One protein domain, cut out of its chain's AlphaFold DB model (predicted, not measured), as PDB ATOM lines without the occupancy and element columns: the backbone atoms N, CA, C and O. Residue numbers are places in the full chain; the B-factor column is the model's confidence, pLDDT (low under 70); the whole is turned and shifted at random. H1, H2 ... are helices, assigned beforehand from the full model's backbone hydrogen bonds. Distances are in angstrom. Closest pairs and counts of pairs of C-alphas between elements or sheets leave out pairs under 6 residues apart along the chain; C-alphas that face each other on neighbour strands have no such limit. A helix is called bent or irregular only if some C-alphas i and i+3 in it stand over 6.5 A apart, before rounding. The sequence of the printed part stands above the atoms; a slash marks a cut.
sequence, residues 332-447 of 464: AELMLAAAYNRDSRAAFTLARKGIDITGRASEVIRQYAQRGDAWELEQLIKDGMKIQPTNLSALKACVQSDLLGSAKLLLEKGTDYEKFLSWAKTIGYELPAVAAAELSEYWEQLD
ATOM      1  N   ALA A 332     -16.911  29.315   6.273       96.81
ATOM      2  CA  ALA A 332     -16.965  30.763   6.488       96.81
ATOM      3  C   ALA A 332     -18.401  31.331   6.428       96.81
ATOM      4  O   ALA A 332     -18.689  32.372   7.024       96.81
ATOM      5  N   GLU A 333     -19.319  30.632   5.749       96.56
ATOM      6  CA  GLU A 333     -20.761  30.901   5.750       96.56
ATOM      7  C   GLU A 333     -21.355  30.974   7.161       96.56
ATOM      8  O   GLU A 333     -22.322  31.703   7.367       96.56
ATOM      9  N   LEU A 334     -20.786  30.256   8.134       97.31
ATOM     10  CA  LEU A 334     -21.256  30.279   9.516       97.31
ATOM     11  C   LEU A 334     -21.046  31.650  10.170       97.31
ATOM     12  O   LEU A 334     -21.977  32.204  10.754       97.31
ATOM     13  N   MET A 335     -19.856  32.241  10.005       97.38
ATOM     14  CA  MET A 335     -19.590  33.603  10.479       97.38
ATOM     15  C   MET A 335     -20.441  34.626   9.727       97.38
ATOM     16  O   MET A 335     -20.962  35.571  10.316       97.38
ATOM     17  N   LEU A 336     -20.598  34.436   8.416       95.94
ATOM     18  CA  LEU A 336     -21.417  35.319   7.598       95.94
ATOM     19  C   LEU A 336     -22.882  35.321   8.070       95.94
ATOM     20  O   LEU A 336     -23.474  36.391   8.193       95.94
ATOM     21  N   ALA A 337     -23.442  34.152   8.397       95.44
ATOM     22  CA  ALA A 337     -24.785  34.035   8.960       95.44
ATOM     23  C   ALA A 337     -24.913  34.767  10.308       95.44
ATOM     24  O   ALA A 337     -25.866  35.522  10.497       95.44
ATOM     25  N   ALA A 338     -23.940  34.612  11.213       96.12
ATOM     26  CA  ALA A 338     -23.921  35.337  12.488       96.12
ATOM     27  C   ALA A 338     -23.873  36.865  12.286       96.12
ATOM     28  O   ALA A 338     -24.609  37.611  12.938       96.12
ATOM     29  N   ALA A 339     -23.070  37.335  11.324       94.38
ATOM     30  CA  ALA A 339     -22.971  38.752  10.983       94.38
ATOM     31  C   ALA A 339     -24.295  39.320  10.431       94.38
ATOM     32  O   ALA A 339     -24.706  40.409  10.847       94.38
ATOM     33  N   TYR A 340     -24.982  38.582   9.546       92.69
ATOM     34  CA  TYR A 340     -26.297  38.960   9.002       92.69
ATOM     35  C   TYR A 340     -27.387  39.000  10.077       92.69
ATOM     36  O   TYR A 340     -28.157  39.959  10.131       92.69
ATOM     37  N   ASN A 341     -27.416  38.001  10.962       91.44
ATOM     38  CA  ASN A 341     -28.395  37.904  12.048       91.44
ATOM     39  C   ASN A 341     -28.140  38.895  13.193       91.44
ATOM     40  O   ASN A 341     -28.936  38.971  14.127       91.44
ATOM     41  N   ARG A 342     -27.043  39.662  13.128       93.25
ATOM     42  CA  ARG A 342     -26.591  40.564  14.198       93.25
ATOM     43  C   ARG A 342     -26.391  39.854  15.534       93.25
ATOM     44  O   ARG A 342     -26.627  40.421  16.597       93.25
ATOM     45  N   ASP A 343     -25.927  38.614  15.467       94.81
ATOM     46  CA  ASP A 343     -25.690  37.781  16.636       94.81
ATOM     47  C   ASP A 343     -24.240  37.921  17.093       94.81
ATOM     48  O   ASP A 343     -23.366  37.115  16.762       94.81
ATOM     49  N   SER A 344     -23.977  38.982  17.858       94.44
ATOM     50  CA  SER A 344     -22.637  39.249  18.382       94.44
ATOM     51  C   SER A 344     -22.139  38.113  19.280       94.44
ATOM     52  O   SER A 344     -20.948  37.816  19.270       94.44
ATOM     53  N   ARG A 345     -23.026  37.420  20.017       94.50
ATOM     54  CA  ARG A 345     -22.626  36.270  20.848       94.50
ATOM     55  C   ARG A 345     -22.039  35.167  19.971       94.50
ATOM     56  O   ARG A 345     -20.920  34.736  20.235       94.50
ATOM     57  N   ALA A 346     -22.757  34.756  18.926       96.62
ATOM     58  CA  ALA A 346     -22.262  33.750  17.989       96.62
ATOM     59  C   ALA A 346     -20.951  34.200  17.323       96.62
ATOM     60  O   ALA A 346     -19.979  33.448  17.313       96.62
ATOM     61  N   ALA A 347     -20.888  35.446  16.843       97.44
ATOM     62  CA  ALA A 347     -19.697  35.997  16.200       97.44
ATOM     63  C   ALA A 347     -18.452  35.932  17.104       97.44
ATOM     64  O   ALA A 347     -17.403  35.442  16.678       97.44
ATOM     65  N   PHE A 348     -18.564  36.355  18.369       97.56
ATOM     66  CA  PHE A 348     -17.455  36.294  19.325       97.56
ATOM     67  C   PHE A 348     -17.061  34.859  19.687       97.56
ATOM     68  O   PHE A 348     -15.866  34.576  19.777       97.56
ATOM     69  N   THR A 349     -18.021  33.942  19.860       97.88
ATOM     70  CA  THR A 349     -17.710  32.520  20.090       97.88
ATOM     71  C   THR A 349     -16.904  31.947  18.920       97.88
ATOM     72  O   THR A 349     -15.857  31.336  19.137       97.88
ATOM     73  N   LEU A 350     -17.336  32.194  17.681       98.06
ATOM     74  CA  LEU A 350     -16.651  31.710  16.480       98.06
ATOM     75  C   LEU A 350     -15.241  32.305  16.341       98.06
ATOM     76  O   LEU A 350     -14.287  31.575  16.067       98.06
ATOM     77  N   ALA A 351     -15.095  33.614  16.570       97.44
ATOM     78  CA  ALA A 351     -13.809  34.301  16.504       97.44
ATOM     79  C   ALA A 351     -12.804  33.753  17.526       97.44
ATOM     80  O   ALA A 351     -11.681  33.419  17.156       97.44
ATOM     81  N   ARG A 352     -13.222  33.579  18.787       97.69
ATOM     82  CA  ARG A 352     -12.369  33.048  19.868       97.69
ATOM     83  C   ARG A 352     -11.921  31.614  19.631       97.69
ATOM     84  O   ARG A 352     -10.817  31.241  20.016       97.69
ATOM     85  N   LYS A 353     -12.767  30.816  18.981       97.69
ATOM     86  CA  LYS A 353     -12.439  29.446  18.570       97.69
ATOM     87  C   LYS A 353     -11.654  29.394  17.249       97.69
ATOM     88  O   LYS A 353     -11.234  28.323  16.829       97.69
ATOM     89  N   GLY A 354     -11.381  30.545  16.629       96.81
ATOM     90  CA  GLY A 354     -10.422  30.675  15.538       96.81
ATOM     91  C   GLY A 354     -10.958  30.338  14.151       96.81
ATOM     92  O   GLY A 354     -10.181  29.836  13.333       96.81
ATOM     93  N   ILE A 355     -12.247  30.598  13.892       97.75
ATOM     94  CA  ILE A 355     -12.882  30.386  12.581       97.75
ATOM     95  C   ILE A 355     -12.082  31.038  11.440       97.75
ATOM     96  O   ILE A 355     -11.643  32.189  11.552       97.75
ATOM     97  N   ASP A 356     -11.909  30.311  10.331       96.75
ATOM     98  CA  ASP A 356     -11.323  30.842   9.096       96.75
ATOM     99  C   ASP A 356     -12.419  31.386   8.172       96.75
ATOM    100  O   ASP A 356     -13.245  30.649   7.636       96.75
ATOM    101  N   ILE A 357     -12.420  32.706   7.972       96.44
ATOM    102  CA  ILE A 357     -13.414  33.389   7.137       96.44
ATOM    103  C   ILE A 357     -12.874  33.778   5.766       96.44
ATOM    104  O   ILE A 357     -13.524  34.526   5.042       96.44
ATOM    105  N   THR A 358     -11.694  33.294   5.378       94.12
ATOM    106  CA  THR A 358     -10.984  33.723   4.165       94.12
ATOM    107  C   THR A 358     -11.869  33.675   2.921       94.12
ATOM    108  O   THR A 358     -11.917  34.651   2.172       94.12
ATOM    109  N   GLY A 359     -12.647  32.607   2.739       92.44
ATOM    110  CA  GLY A 359     -13.555  32.469   1.594       92.44
ATOM    111  C   GLY A 359     -14.668  33.526   1.519       92.44
ATOM    112  O   GLY A 359     -15.191  33.776   0.437       92.44
ATOM    113  N   ARG A 360     -15.014  34.182   2.639       96.12
ATOM    114  CA  ARG A 360     -16.119  35.156   2.758       96.12
ATOM    115  C   ARG A 360     -15.715  36.481   3.412       96.12
ATOM    116  O   ARG A 360     -16.581  37.298   3.719       96.12
ATOM    117  N   ALA A 361     -14.419  36.739   3.594       95.81
ATOM    118  CA  ALA A 361     -13.931  37.854   4.408       95.81
ATOM    119  C   ALA A 361     -14.467  39.215   3.943       95.81
ATOM    120  O   ALA A 361     -14.974  39.992   4.746       95.81
ATOM    121  N   SER A 362     -14.446  39.468   2.632       95.38
ATOM    122  CA  SER A 362     -14.985  40.702   2.045       95.38
ATOM    123  C   SER A 362     -16.477  40.907   2.335       95.38
ATOM    124  O   SER A 362     -16.926  42.041   2.480       95.38
ATOM    125  N   GLU A 363     -17.268  39.833   2.385       96.25
ATOM    126  CA  GLU A 363     -18.703  39.913   2.676       96.25
ATOM    127  C   GLU A 363     -18.936  40.225   4.151       96.25
ATOM    128  O   GLU A 363     -19.670  41.162   4.449       96.25
ATOM    129  N   VAL A 364     -18.245  39.520   5.052       95.88
ATOM    130  CA  VAL A 364     -18.313  39.766   6.500       95.88
ATOM    131  C   VAL A 364     -17.920  41.213   6.822       95.88
ATOM    132  O   VAL A 364     -18.677  41.917   7.485       95.88
ATOM    133  N   ILE A 365     -16.794  41.696   6.283       95.69
ATOM    134  CA  ILE A 365     -16.313  43.073   6.492       95.69
ATOM    135  C   ILE A 365     -17.360  44.097   6.035       95.69
ATOM    136  O   ILE A 365     -17.673  45.032   6.772       95.69
ATOM    137  N   ARG A 366     -17.952  43.908   4.847       94.56
ATOM    138  CA  ARG A 366     -19.002  44.807   4.340       94.56
ATOM    139  C   ARG A 366     -20.249  44.803   5.219       94.56
ATOM    140  O   ARG A 366     -20.848  45.863   5.380       94.56
ATOM    141  N   GLN A 367     -20.632  43.660   5.789       94.69
ATOM    142  CA  GLN A 367     -21.783  43.602   6.694       94.69
ATOM    143  C   GLN A 367     -21.548  44.415   7.970       94.69
ATOM    144  O   GLN A 367     -22.408  45.201   8.362       94.69
ATOM    145  N   TYR A 368     -20.365  44.306   8.578       94.06
ATOM    146  CA  TYR A 368     -20.008  45.130   9.738       94.06
ATOM    147  C   TYR A 368     -19.910  46.622   9.387       94.06
ATOM    148  O   TYR A 368     -20.411  47.463  10.135       94.06
ATOM    149  N   ALA A 369     -19.362  46.957   8.214       92.19
ATOM    150  CA  ALA A 369     -19.305  48.334   7.722       92.19
ATOM    151  C   ALA A 369     -20.696  48.963   7.560       92.19
ATOM    152  O   ALA A 369     -20.932  50.076   8.020       92.19
ATOM    153  N   GLN A 370     -21.636  48.242   6.936       90.94
ATOM    154  CA  GLN A 370     -23.004  48.726   6.710       90.94
ATOM    155  C   GLN A 370     -23.764  48.989   8.011       90.94
ATOM    156  O   GLN A 370     -24.653  49.838   8.045       90.94
ATOM    157  N   ARG A 371     -23.421  48.265   9.080       88.31
ATOM    158  CA  ARG A 371     -24.016  48.442  10.406       88.31
ATOM    159  C   ARG A 371     -23.393  49.593  11.198       88.31
ATOM    160  O   ARG A 371     -24.024  50.076  12.129       88.31
ATOM    161  N   GLY A 372     -22.192  50.041  10.821       87.12
ATOM    162  CA  GLY A 372     -21.400  50.991  11.606       87.12
ATOM    163  C   GLY A 372     -20.661  50.346  12.786       87.12
ATOM    164  O   GLY A 372     -20.161  51.055  13.654       87.12
ATOM    165  N   ASP A 373     -20.546  49.015  12.809       89.94
ATOM    166  CA  ASP A 373     -19.998  48.239  13.930       89.94
ATOM    167  C   ASP A 373     -18.488  47.970  13.746       89.94
ATOM    168  O   ASP A 373     -18.004  46.845  13.880       89.94
ATOM    169  N   ALA A 374     -17.723  49.015  13.412       90.12
ATOM    170  CA  ALA A 374     -16.283  48.922  13.135       90.12
ATOM    171  C   ALA A 374     -15.489  48.345  14.321       90.12
ATOM    172  O   ALA A 374     -14.606  47.507  14.143       90.12
ATOM    173  N   TRP A 375     -15.852  48.760  15.538       93.50
ATOM    174  CA  TRP A 375     -15.242  48.274  16.773       93.50
ATOM    175  C   TRP A 375     -15.435  46.764  16.968       93.50
ATOM    176  O   TRP A 375     -14.497  46.075  17.371       93.50
ATOM    177  N   GLU A 376     -16.625  46.237  16.659       94.75
ATOM    178  CA  GLU A 376     -16.914  44.808  16.822       94.75
ATOM    179  C   GLU A 376     -16.040  43.991  15.871       94.75
ATOM    180  O   GLU A 376     -15.389  43.040  16.298       94.75
ATOM    181  N   LEU A 377     -15.933  44.412  14.606       95.44
ATOM    182  CA  LEU A 377     -15.069  43.757  13.625       95.44
ATOM    183  C   LEU A 377     -13.598  43.737  14.062       95.44
ATOM    184  O   LEU A 377     -12.948  42.693  13.987       95.44
ATOM    185  N   GLU A 378     -13.072  44.865  14.542       95.38
ATOM    186  CA  GLU A 378     -11.702  44.928  15.057       95.38
ATOM    187  C   GLU A 378     -11.491  43.966  16.223       95.38
ATOM    188  O   GLU A 378     -10.465  43.282  16.288       95.38
ATOM    189  N   GLN A 379     -12.461  43.889  17.135       96.75
ATOM    190  CA  GLN A 379     -12.372  42.989  18.271       96.75
ATOM    191  C   GLN A 379     -12.436  41.523  17.837       96.75
ATOM    192  O   GLN A 379     -11.678  40.716  18.359       96.75
ATOM    193  N   LEU A 380     -13.248  41.170  16.839       96.56
ATOM    194  CA  LEU A 380     -13.305  39.809  16.295       96.56
ATOM    195  C   LEU A 380     -11.965  39.380  15.676       96.56
ATOM    196  O   LEU A 380     -11.504  38.260  15.899       96.56
ATOM    197  N   ILE A 381     -11.300  40.278  14.940       95.38
ATOM    198  CA  ILE A 381      -9.963  40.025  14.372       95.38
ATOM    199  C   ILE A 381      -8.919  39.837  15.489       95.38
ATOM    200  O   ILE A 381      -8.040  38.972  15.385       95.38
ATOM    201  N   LYS A 382      -9.009  40.623  16.570       94.94
ATOM    202  CA  LYS A 382      -8.136  40.495  17.750       94.94
ATOM    203  C   LYS A 382      -8.382  39.189  18.512       94.94
ATOM    204  O   LYS A 382      -7.415  38.521  18.866       94.94
ATOM    205  N   ASP A 383      -9.645  38.808  18.692       94.56
ATOM    206  CA  ASP A 383     -10.072  37.637  19.469       94.56
ATOM    207  C   ASP A 383      -9.735  36.297  18.795       94.56
ATOM    208  O   ASP A 383      -9.771  35.266  19.461       94.56
ATOM    209  N   GLY A 384      -9.365  36.291  17.510       92.88
ATOM    210  CA  GLY A 384      -8.837  35.094  16.847       92.88
ATOM    211  C   GLY A 384      -9.443  34.770  15.488       92.88
ATOM    212  O   GLY A 384      -9.017  33.792  14.876       92.88
ATOM    213  N   MET A 385     -10.376  35.583  14.979       96.00
ATOM    214  CA  MET A 385     -10.936  35.395  13.638       96.00
ATOM    215  C   MET A 385      -9.823  35.420  12.580       96.00
ATOM    216  O   MET A 385      -9.062  36.387  12.480       96.00
ATOM    217  N   LYS A 386      -9.718  34.346  11.790       95.19
ATOM    218  CA  LYS A 386      -8.631  34.155  10.826       95.19
ATOM    219  C   LYS A 386      -9.031  34.637   9.438       95.19
ATOM    220  O   LYS A 386     -10.079  34.279   8.903       95.19
ATOM    221  N   ILE A 387      -8.141  35.424   8.843       95.62
ATOM    222  CA  ILE A 387      -8.158  35.819   7.434       95.62
ATOM    223  C   ILE A 387      -6.749  35.542   6.913       95.62
ATOM    224  O   ILE A 387      -5.783  36.077   7.459       95.62
ATOM    225  N   GLN A 388      -6.617  34.694   5.892       93.25
ATOM    226  CA  GLN A 388      -5.309  34.356   5.334       93.25
ATOM    227  C   GLN A 388      -4.624  35.616   4.770       93.25
ATOM    228  O   GLN A 388      -5.268  36.363   4.029       93.25
ATOM    229  N   PRO A 389      -3.319  35.831   5.025       90.38
ATOM    230  CA  PRO A 389      -2.580  37.005   4.537       90.38
ATOM    231  C   PRO A 389      -2.567  37.181   3.014       90.38
ATOM    232  O   PRO A 389      -2.339  38.270   2.493       90.38
ATOM    233  N   THR A 390      -2.805  36.099   2.272       91.31
ATOM    234  CA  THR A 390      -2.916  36.113   0.808       91.31
ATOM    235  C   THR A 390      -4.237  36.709   0.317       91.31
ATOM    236  O   THR A 390      -4.381  36.983  -0.876       91.31
ATOM    237  N   ASN A 391      -5.208  36.942   1.205       92.25
ATOM    238  CA  ASN A 391      -6.517  37.472   0.857       92.25
ATOM    239  C   ASN A 391      -6.521  39.001   0.747       92.25
ATOM    240  O   ASN A 391      -7.087  39.725   1.568       92.25
ATOM    241  N   LEU A 392      -5.944  39.493  -0.346       93.06
ATOM    242  CA  LEU A 392      -5.871  40.922  -0.663       93.06
ATOM    243  C   LEU A 392      -7.260  41.573  -0.829       93.06
ATOM    244  O   LEU A 392      -7.413  42.784  -0.655       93.06
ATOM    245  N   SER A 393      -8.294  40.771  -1.120       93.19
ATOM    246  CA  SER A 393      -9.673  41.257  -1.227       93.19
ATOM    247  C   SER A 393     -10.237  41.735   0.114       93.19
ATOM    248  O   SER A 393     -10.974  42.719   0.133       93.19
ATOM    249  N   ALA A 394      -9.834  41.112   1.227       94.06
ATOM    250  CA  ALA A 394     -10.239  41.531   2.565       94.06
ATOM    251  C   ALA A 394      -9.679  42.920   2.906       94.06
ATOM    252  O   ALA A 394     -10.423  43.795   3.343       94.06
ATOM    253  N   LEU A 395      -8.395  43.161   2.607       93.94
ATOM    254  CA  LEU A 395      -7.773  44.472   2.811       93.94
ATOM    255  C   LEU A 395      -8.438  45.551   1.944       93.94
ATOM    256  O   LEU A 395      -8.752  46.633   2.439       93.94
ATOM    257  N   LYS A 396      -8.749  45.234   0.678       94.62
ATOM    258  CA  LYS A 396      -9.549  46.120  -0.184       94.62
ATOM    259  C   LYS A 396     -10.905  46.439   0.440       94.62
ATOM    260  O   LYS A 396     -11.297  47.600   0.434       94.62
ATOM    261  N   ALA A 397     -11.619  45.438   0.958       94.12
ATOM    262  CA  ALA A 397     -12.928  45.643   1.571       94.12
ATOM    263  C   ALA A 397     -12.843  46.591   2.778       94.12
ATOM    264  O   ALA A 397     -13.650  47.511   2.862       94.12
ATOM    265  N   CYS A 398     -11.832  46.444   3.642       94.62
ATOM    266  CA  CYS A 398     -11.612  47.373   4.754       94.62
ATOM    267  C   CYS A 398     -11.395  48.813   4.262       94.62
ATOM    268  O   CYS A 398     -12.043  49.728   4.761       94.62
ATOM    269  N   VAL A 399     -10.536  49.016   3.254       93.44
ATOM    270  CA  VAL A 399     -10.243  50.355   2.706       93.44
ATOM    271  C   VAL A 399     -11.471  50.974   2.034       93.44
ATOM    272  O   VAL A 399     -11.755  52.150   2.231       93.44
ATOM    273  N   GLN A 400     -12.230  50.193   1.261       93.06
ATOM    274  CA  GLN A 400     -13.460  50.666   0.611       93.06
ATOM    275  C   GLN A 400     -14.553  51.053   1.611       93.06
ATOM    276  O   GLN A 400     -15.399  51.885   1.296       93.06
ATOM    277  N   SER A 401     -14.545  50.426   2.783       92.12
ATOM    278  CA  SER A 401     -15.519  50.638   3.847       92.12
ATOM    279  C   SER A 401     -15.054  51.622   4.926       92.12
ATOM    280  O   SER A 401     -15.735  51.739   5.938       92.12
ATOM    281  N   ASP A 402     -13.928  52.313   4.722       90.25
ATOM    282  CA  ASP A 402     -13.324  53.246   5.690       90.25
ATOM    283  C   ASP A 402     -13.008  52.607   7.063       90.25
ATOM    284  O   ASP A 402     -13.031  53.236   8.116       90.25
ATOM    285  N   LEU A 403     -12.689  51.308   7.060       91.94
ATOM    286  CA  LEU A 403     -12.359  50.517   8.249       91.94
ATOM    287  C   LEU A 403     -10.839  50.410   8.422       91.94
ATOM    288  O   LEU A 403     -10.262  49.317   8.399       91.94
ATOM    289  N   LEU A 404     -10.169  51.556   8.572       91.88
ATOM    290  CA  LEU A 404      -8.703  51.622   8.621       91.88
ATOM    291  C   LEU A 404      -8.102  50.868   9.814       91.88
ATOM    292  O   LEU A 404      -7.047  50.253   9.664       91.88
ATOM    293  N   GLY A 405      -8.768  50.846  10.972       92.31
ATOM    294  CA  GLY A 405      -8.309  50.059  12.123       92.31
ATOM    295  C   GLY A 405      -8.307  48.555  11.834       92.31
ATOM    296  O   GLY A 405      -7.309  47.876  12.072       92.31
ATOM    297  N   SER A 406      -9.358  48.044  11.184       93.44
ATOM    298  CA  SER A 406      -9.394  46.652  10.712       93.44
ATOM    299  C   SER A 406      -8.338  46.375   9.635       93.44
ATOM    300  O   SER A 406      -7.701  45.326   9.661       93.44
ATOM    301  N   ALA A 407      -8.101  47.312   8.709       93.69
ATOM    302  CA  ALA A 407      -7.044  47.189   7.702       93.69
ATOM    303  C   ALA A 407      -5.644  47.081   8.337       93.69
ATOM    304  O   ALA A 407      -4.862  46.219   7.938       93.69
ATOM    305  N   LYS A 408      -5.353  47.898   9.357       94.31
ATOM    306  CA  LYS A 408      -4.096  47.858  10.124       94.31
ATOM    307  C   LYS A 408      -3.891  46.496  10.797       94.31
ATOM    308  O   LYS A 408      -2.828  45.904  10.639       94.31
ATOM    309  N   LEU A 409      -4.928  45.929  11.422       93.81
ATOM    310  CA  LEU A 409      -4.864  44.585  12.020       93.81
ATOM    311  C   LEU A 409      -4.563  43.478  10.990       93.81
ATOM    312  O   LEU A 409      -3.876  42.506  11.305       93.81
ATOM    313  N   LEU A 410      -5.056  43.600   9.751       93.12
ATOM    314  CA  LEU A 410      -4.734  42.638   8.689       93.12
ATOM    315  C   LEU A 410      -3.258  42.702   8.276       93.12
ATOM    316  O   LEU A 410      -2.668  41.663   7.970       93.12
ATOM    317  N   LEU A 411      -2.664  43.898   8.279       92.62
ATOM    318  CA  LEU A 411      -1.234  44.081   8.035       92.62
ATOM    319  C   LEU A 411      -0.405  43.462   9.168       92.62
ATOM    320  O   LEU A 411       0.498  42.681   8.889       92.62
ATOM    321  N   GLU A 412      -0.771  43.693  10.435       91.75
ATOM    322  CA  GLU A 412      -0.101  43.064  11.591       91.75
ATOM    323  C   GLU A 412      -0.097  41.538  11.522       91.75
ATOM    324  O   GLU A 412       0.876  40.886  11.893       91.75
ATOM    325  N   LYS A 413      -1.190  40.952  11.022       87.88
ATOM    326  CA  LYS A 413      -1.318  39.504  10.834       87.88
ATOM    327  C   LYS A 413      -0.582  38.980   9.590       87.88
ATOM    328  O   LYS A 413      -0.680  37.792   9.291       87.88
ATOM    329  N   GLY A 414       0.175  39.831   8.895       88.44
ATOM    330  CA  GLY A 414       1.123  39.448   7.848       88.44
ATOM    331  C   GLY A 414       0.666  39.705   6.411       88.44
ATOM    332  O   GLY A 414       1.303  39.197   5.486       88.44
ATOM    333  N   THR A 415      -0.423  40.451   6.190       90.38
ATOM    334  CA  THR A 415      -0.835  40.830   4.826       90.38
ATOM    335  C   THR A 415       0.212  41.748   4.200       90.38
ATOM    336  O   THR A 415       0.529  42.800   4.741       90.38
ATOM    337  N   ASP A 416       0.735  41.370   3.036       89.88
ATOM    338  CA  ASP A 416       1.797  42.115   2.357       89.88
ATOM    339  C   ASP A 416       1.230  43.331   1.601       89.88
ATOM    340  O   ASP A 416       0.534  43.191   0.586       89.88
ATOM    341  N   TYR A 417       1.538  44.532   2.099       90.75
ATOM    342  CA  TYR A 417       1.037  45.787   1.538       90.75
ATOM    343  C   TYR A 417       1.546  46.066   0.112       90.75
ATOM    344  O   TYR A 417       0.797  46.565  -0.729       90.75
ATOM    345  N   GLU A 418       2.784  45.692  -0.224       89.94
ATOM    346  CA  GLU A 418       3.334  45.905  -1.572       89.94
ATOM    347  C   GLU A 418       2.655  44.996  -2.601       89.94
ATOM    348  O   GLU A 418       2.314  45.425  -3.715       89.94
ATOM    349  N   LYS A 419       2.394  43.739  -2.215       91.19
ATOM    350  CA  LYS A 419       1.592  42.821  -3.036       91.19
ATOM    351  C   LYS A 419       0.174  43.338  -3.213       91.19
ATOM    352  O   LYS A 419      -0.356  43.264  -4.322       91.19
ATOM    353  N   PHE A 420      -0.420  43.902  -2.163       92.25
ATOM    354  CA  PHE A 420      -1.733  44.532  -2.240       92.25
ATOM    355  C   PHE A 420      -1.762  45.694  -3.240       92.25
ATOM    356  O   PHE A 420      -2.631  45.709  -4.111       92.25
ATOM    357  N   LEU A 421      -0.796  46.616  -3.188       91.25
ATOM    358  CA  LEU A 421      -0.703  47.734  -4.136       91.25
ATOM    359  C   LEU A 421      -0.525  47.256  -5.583       91.25
ATOM    360  O   LEU A 421      -1.141  47.798  -6.503       91.25
ATOM    361  N   SER A 422       0.309  46.235  -5.789       92.06
ATOM    362  CA  SER A 422       0.545  45.653  -7.114       92.06
ATOM    363  C   SER A 422      -0.730  45.022  -7.676       92.06
ATOM    364  O   SER A 422      -1.122  45.312  -8.806       92.06
ATOM    365  N   TRP A 423      -1.421  44.222  -6.862       94.06
ATOM    366  CA  TRP A 423      -2.689  43.593  -7.221       94.06
ATOM    367  C   TRP A 423      -3.809  44.614  -7.460       94.06
ATOM    368  O   TRP A 423      -4.542  44.494  -8.442       94.06
ATOM    369  N   ALA A 424      -3.913  45.650  -6.618       91.50
ATOM    370  CA  ALA A 424      -4.897  46.723  -6.752       91.50
ATOM    371  C   ALA A 424      -4.794  47.422  -8.117       91.50
ATOM    372  O   ALA A 424      -5.810  47.620  -8.785       91.50
ATOM    373  N   LYS A 425      -3.567  47.698  -8.585       91.44
ATOM    374  CA  LYS A 425      -3.317  48.242  -9.930       91.44
ATOM    375  C   LYS A 425      -3.786  47.293 -11.033       91.44
ATOM    376  O   LYS A 425      -4.407  47.745 -11.990       91.44
ATOM    377  N   THR A 426      -3.533  45.989 -10.901       92.94
ATOM    378  CA  THR A 426      -3.959  44.982 -11.891       92.94
ATOM    379  C   THR A 426      -5.476  44.938 -12.064       92.94
ATOM    380  O   THR A 426      -5.958  44.756 -13.177       92.94
ATOM    381  N   ILE A 427      -6.232  45.130 -10.982       92.12
ATOM    382  CA  ILE A 427      -7.702  45.124 -11.013       92.12
ATOM    383  C   ILE A 427      -8.318  46.514 -11.246       92.12
ATOM    384  O   ILE A 427      -9.536  46.655 -11.142       92.12
ATOM    385  N   GLY A 428      -7.501  47.542 -11.508       89.06
ATOM    386  CA  GLY A 428      -7.964  48.919 -11.708       89.06
ATOM    387  C   GLY A 428      -8.595  49.557 -10.465       89.06
ATOM    388  O   GLY A 428      -9.473  50.404 -10.592       89.06
ATOM    389  N   TYR A 429      -8.205  49.126  -9.262       90.75
ATOM    390  CA  TYR A 429      -8.672  49.720  -8.013       90.75
ATOM    391  C   TYR A 429      -7.739  50.854  -7.578       90.75
ATOM    392  O   TYR A 429      -6.569  50.623  -7.271       90.75
ATOM    393  N   GLU A 430      -8.277  52.070  -7.521       89.19
ATOM    394  CA  GLU A 430      -7.568  53.244  -7.016       89.19
ATOM    395  C   GLU A 430      -7.786  53.386  -5.508       89.19
ATOM    396  O   GLU A 430      -8.916  53.506  -5.029       89.19
ATOM    397  N   LEU A 431      -6.689  53.357  -4.750       88.06
ATOM    398  CA  LEU A 431      -6.737  53.575  -3.311       88.06
ATOM    399  C   LEU A 431      -6.968  55.059  -2.992       88.06
ATOM    400  O   LEU A 431      -6.270  55.909  -3.553       88.06
ATOM    401  N   PRO A 432      -7.849  55.386  -2.029       90.94
ATOM    402  CA  PRO A 432      -7.945  56.738  -1.494       90.94
ATOM    403  C   PRO A 432      -6.598  57.206  -0.931       90.94
ATOM    404  O   PRO A 432      -5.965  56.487  -0.157       90.94
ATOM    405  N   ALA A 433      -6.175  58.424  -1.279       88.06
ATOM    406  CA  ALA A 433      -4.855  58.949  -0.910       88.06
ATOM    407  C   ALA A 433      -4.613  58.978   0.611       88.06
ATOM    408  O   ALA A 433      -3.517  58.660   1.061       88.06
ATOM    409  N   VAL A 434      -5.647  59.308   1.396       89.25
ATOM    410  CA  VAL A 434      -5.583  59.335   2.869       89.25
ATOM    411  C   VAL A 434      -5.342  57.931   3.427       89.25
ATOM    412  O   VAL A 434      -4.395  57.718   4.179       89.25
ATOM    413  N   ALA A 435      -6.135  56.950   2.984       88.88
ATOM    414  CA  ALA A 435      -5.985  55.556   3.395       88.88
ATOM    415  C   ALA A 435      -4.632  54.966   2.964       88.88
ATOM    416  O   ALA A 435      -4.028  54.194   3.705       88.88
ATOM    417  N   ALA A 436      -4.142  55.332   1.775       88.75
ATOM    418  CA  ALA A 436      -2.837  54.900   1.290       88.75
ATOM    419  C   ALA A 436      -1.693  55.435   2.165       88.75
ATOM    420  O   ALA A 436      -0.820  54.662   2.545       88.75
ATOM    421  N   ALA A 437      -1.723  56.725   2.517       89.25
ATOM    422  CA  ALA A 437      -0.715  57.334   3.382       89.25
ATOM    423  C   ALA A 437      -0.684  56.672   4.768       89.25
ATOM    424  O   ALA A 437       0.376  56.241   5.212       89.25
ATOM    425  N   GLU A 438      -1.849  56.507   5.404       91.75
ATOM    426  CA  GLU A 438      -1.935  55.892   6.733       91.75
ATOM    427  C   GLU A 438      -1.478  54.430   6.760       91.75
ATOM    428  O   GLU A 438      -0.786  54.014   7.687       91.75
ATOM    429  N   LEU A 439      -1.883  53.624   5.772       91.38
ATOM    430  CA  LEU A 439      -1.501  52.211   5.730       91.38
ATOM    431  C   LEU A 439      -0.025  52.024   5.381       91.38
ATOM    432  O   LEU A 439       0.594  51.106   5.911       91.38
ATOM    433  N   SER A 440       0.541  52.890   4.535       89.50
ATOM    434  CA  SER A 440       1.973  52.876   4.225       89.50
ATOM    435  C   SER A 440       2.807  53.207   5.461       89.50
ATOM    436  O   SER A 440       3.718  52.455   5.791       89.50
ATOM    437  N   GLU A 441       2.462  54.284   6.175       90.44
ATOM    438  CA  GLU A 441       3.154  54.681   7.406       90.44
ATOM    439  C   GLU A 441       3.086  53.565   8.458       90.44
ATOM    440  O   GLU A 441       4.092  53.210   9.069       90.44
ATOM    441  N   TYR A 442       1.910  52.956   8.627       91.69
ATOM    442  CA  TYR A 442       1.732  51.849   9.561       91.69
ATOM    443  C   TYR A 442       2.539  50.606   9.174       91.69
ATOM    444  O   TYR A 442       3.135  49.955  10.028       91.69
ATOM    445  N   TRP A 443       2.579  50.268   7.883       87.94
ATOM    446  CA  TRP A 443       3.329  49.115   7.396       87.94
ATOM    447  C   TRP A 443       4.840  49.274   7.593       87.94
ATOM    448  O   TRP A 443       5.507  48.323   7.993       87.94
ATOM    449  N   GLU A 444       5.378  50.478   7.388       88.19
ATOM    450  CA  GLU A 444       6.790  50.787   7.652       88.19
ATOM    451  C   GLU A 444       7.152  50.665   9.142       88.19
ATOM    452  O   GLU A 444       8.257  50.240   9.479       88.19
ATOM    453  N   GLN A 445       6.216  50.978  10.043       87.88
ATOM    454  CA  GLN A 445       6.412  50.824  11.491       87.88
ATOM    455  C   GLN A 445       6.459  49.354  11.942       87.88
ATOM    456  O   GLN A 445       7.071  49.059  12.970       87.88
ATOM    457  N   LEU A 446       5.843  48.433  11.192       83.81
ATOM    458  CA  LEU A 446       5.787  47.006  11.536       83.81
ATOM    459  C   LEU A 446       7.106  46.258  11.271       83.81
ATOM    460  O   LEU A 446       7.343  45.227  11.899       83.81
ATOM    461  N   ASP A 447       7.979  46.775  10.398       67.31
ATOM    462  CA  ASP A 447       9.309  46.210  10.129       67.31
ATOM    463  C   ASP A 447      10.365  47.319   9.899       67.31
ATOM    464  O   ASP A 447      10.702  47.649   8.755       67.31
TER     465      ASP A 447
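What this domain is: This is residues 332 to 447 of the 464 residues of an uncharacterized protein of Eisenbergiella tayi (UniProt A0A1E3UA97). Three helical hairpins, H1 with H2, H3 with H4 and H5 with H6, are stacked one after another like the turns of a short solenoid, with H1, H3 and H5 in one layer and H2, H4 and H6 in the other. H7 and H8 are at the H5 and H6 end of the stack: H8 continues the second layer on H6, while H7 is turned across the direction of H5. The printed part has 116 residues with eight named helices, H1 to H8 in chain order, and no named strand; its class is all helix. The whole is compact, with a radius of gyration of the C-alphas of 13.5 A, and it spans 35 by 27 by 22 A.

Where its parts are: H3, residues 358 to 371, and H8, residues 433 to 446, are the longest helices by residues, at 20.6 A and 20.3 A from first to last C-alpha. H3 is irregular: C-alphas 359 and 362 are 8.4 A apart. H1 is residues 333 to 340, beginning at C-alpha 333 (-20.761, 30.901, 5.750), and H2 is residues 344 to 352. H4, residues 374 to 383, and H7, residues 417 to 426, are each 14.4 A long. H5 is residues 392 to 400 and H6 residues 404 to 412. H8 ends at C-alpha 446 (5.787, 47.006, 11.536).

How they stand to each other: H3 touches H1 at a shallow tilt of 4 degrees, the same way; the closest C-alphas, of Leu 336 and Val 364, are 5.5 A apart. With residues 361 to 366 alone H3 touches H5, the same way at a shallow tilt of 9 degrees, closest at C-alphas of Ser 362 and Ala 394, 4.8 A. H3 and H4 form a hairpin, in which H3 touches H4 with residues 365 to 368 alone, closest at C-alphas of Tyr 368 and Ala 374, 6.3 A. H4 touches H2, closest at C-alphas of Arg 352 and Asp 383, 5.1 A, and H6, closest at C-alphas of Glu 378 and Ser 406, 5.2 A. H6 touches H8, closest at C-alphas of Lys 408 and Leu 439, 6.7 A. H5 and H7 only just touch, with 3 pairs of C-alphas within 8 A, and are about perpendicular at 85 degrees; their closest C-alphas, of Leu 392 and Phe 420, are 5.7 A apart. H7 and H8 are close but not clearly touching, and H1 and H8 are apart. Every O i to N i+4 pair is within hydrogen-bond range in H1, H2, H4, H5, H6, H7 and H8, and 8 of 10 are in H3.

The domain as a whole: The two C-alphas farthest apart, of Arg 345 and Thr 426, are 38.7 A apart. The printed part has no cut and no long link; the links H4 to H5 and H7 to H8 are short but not tight, and the others are tight. The mean pLDDT of the printed part is 92.8, and residue 447 alone is under 70.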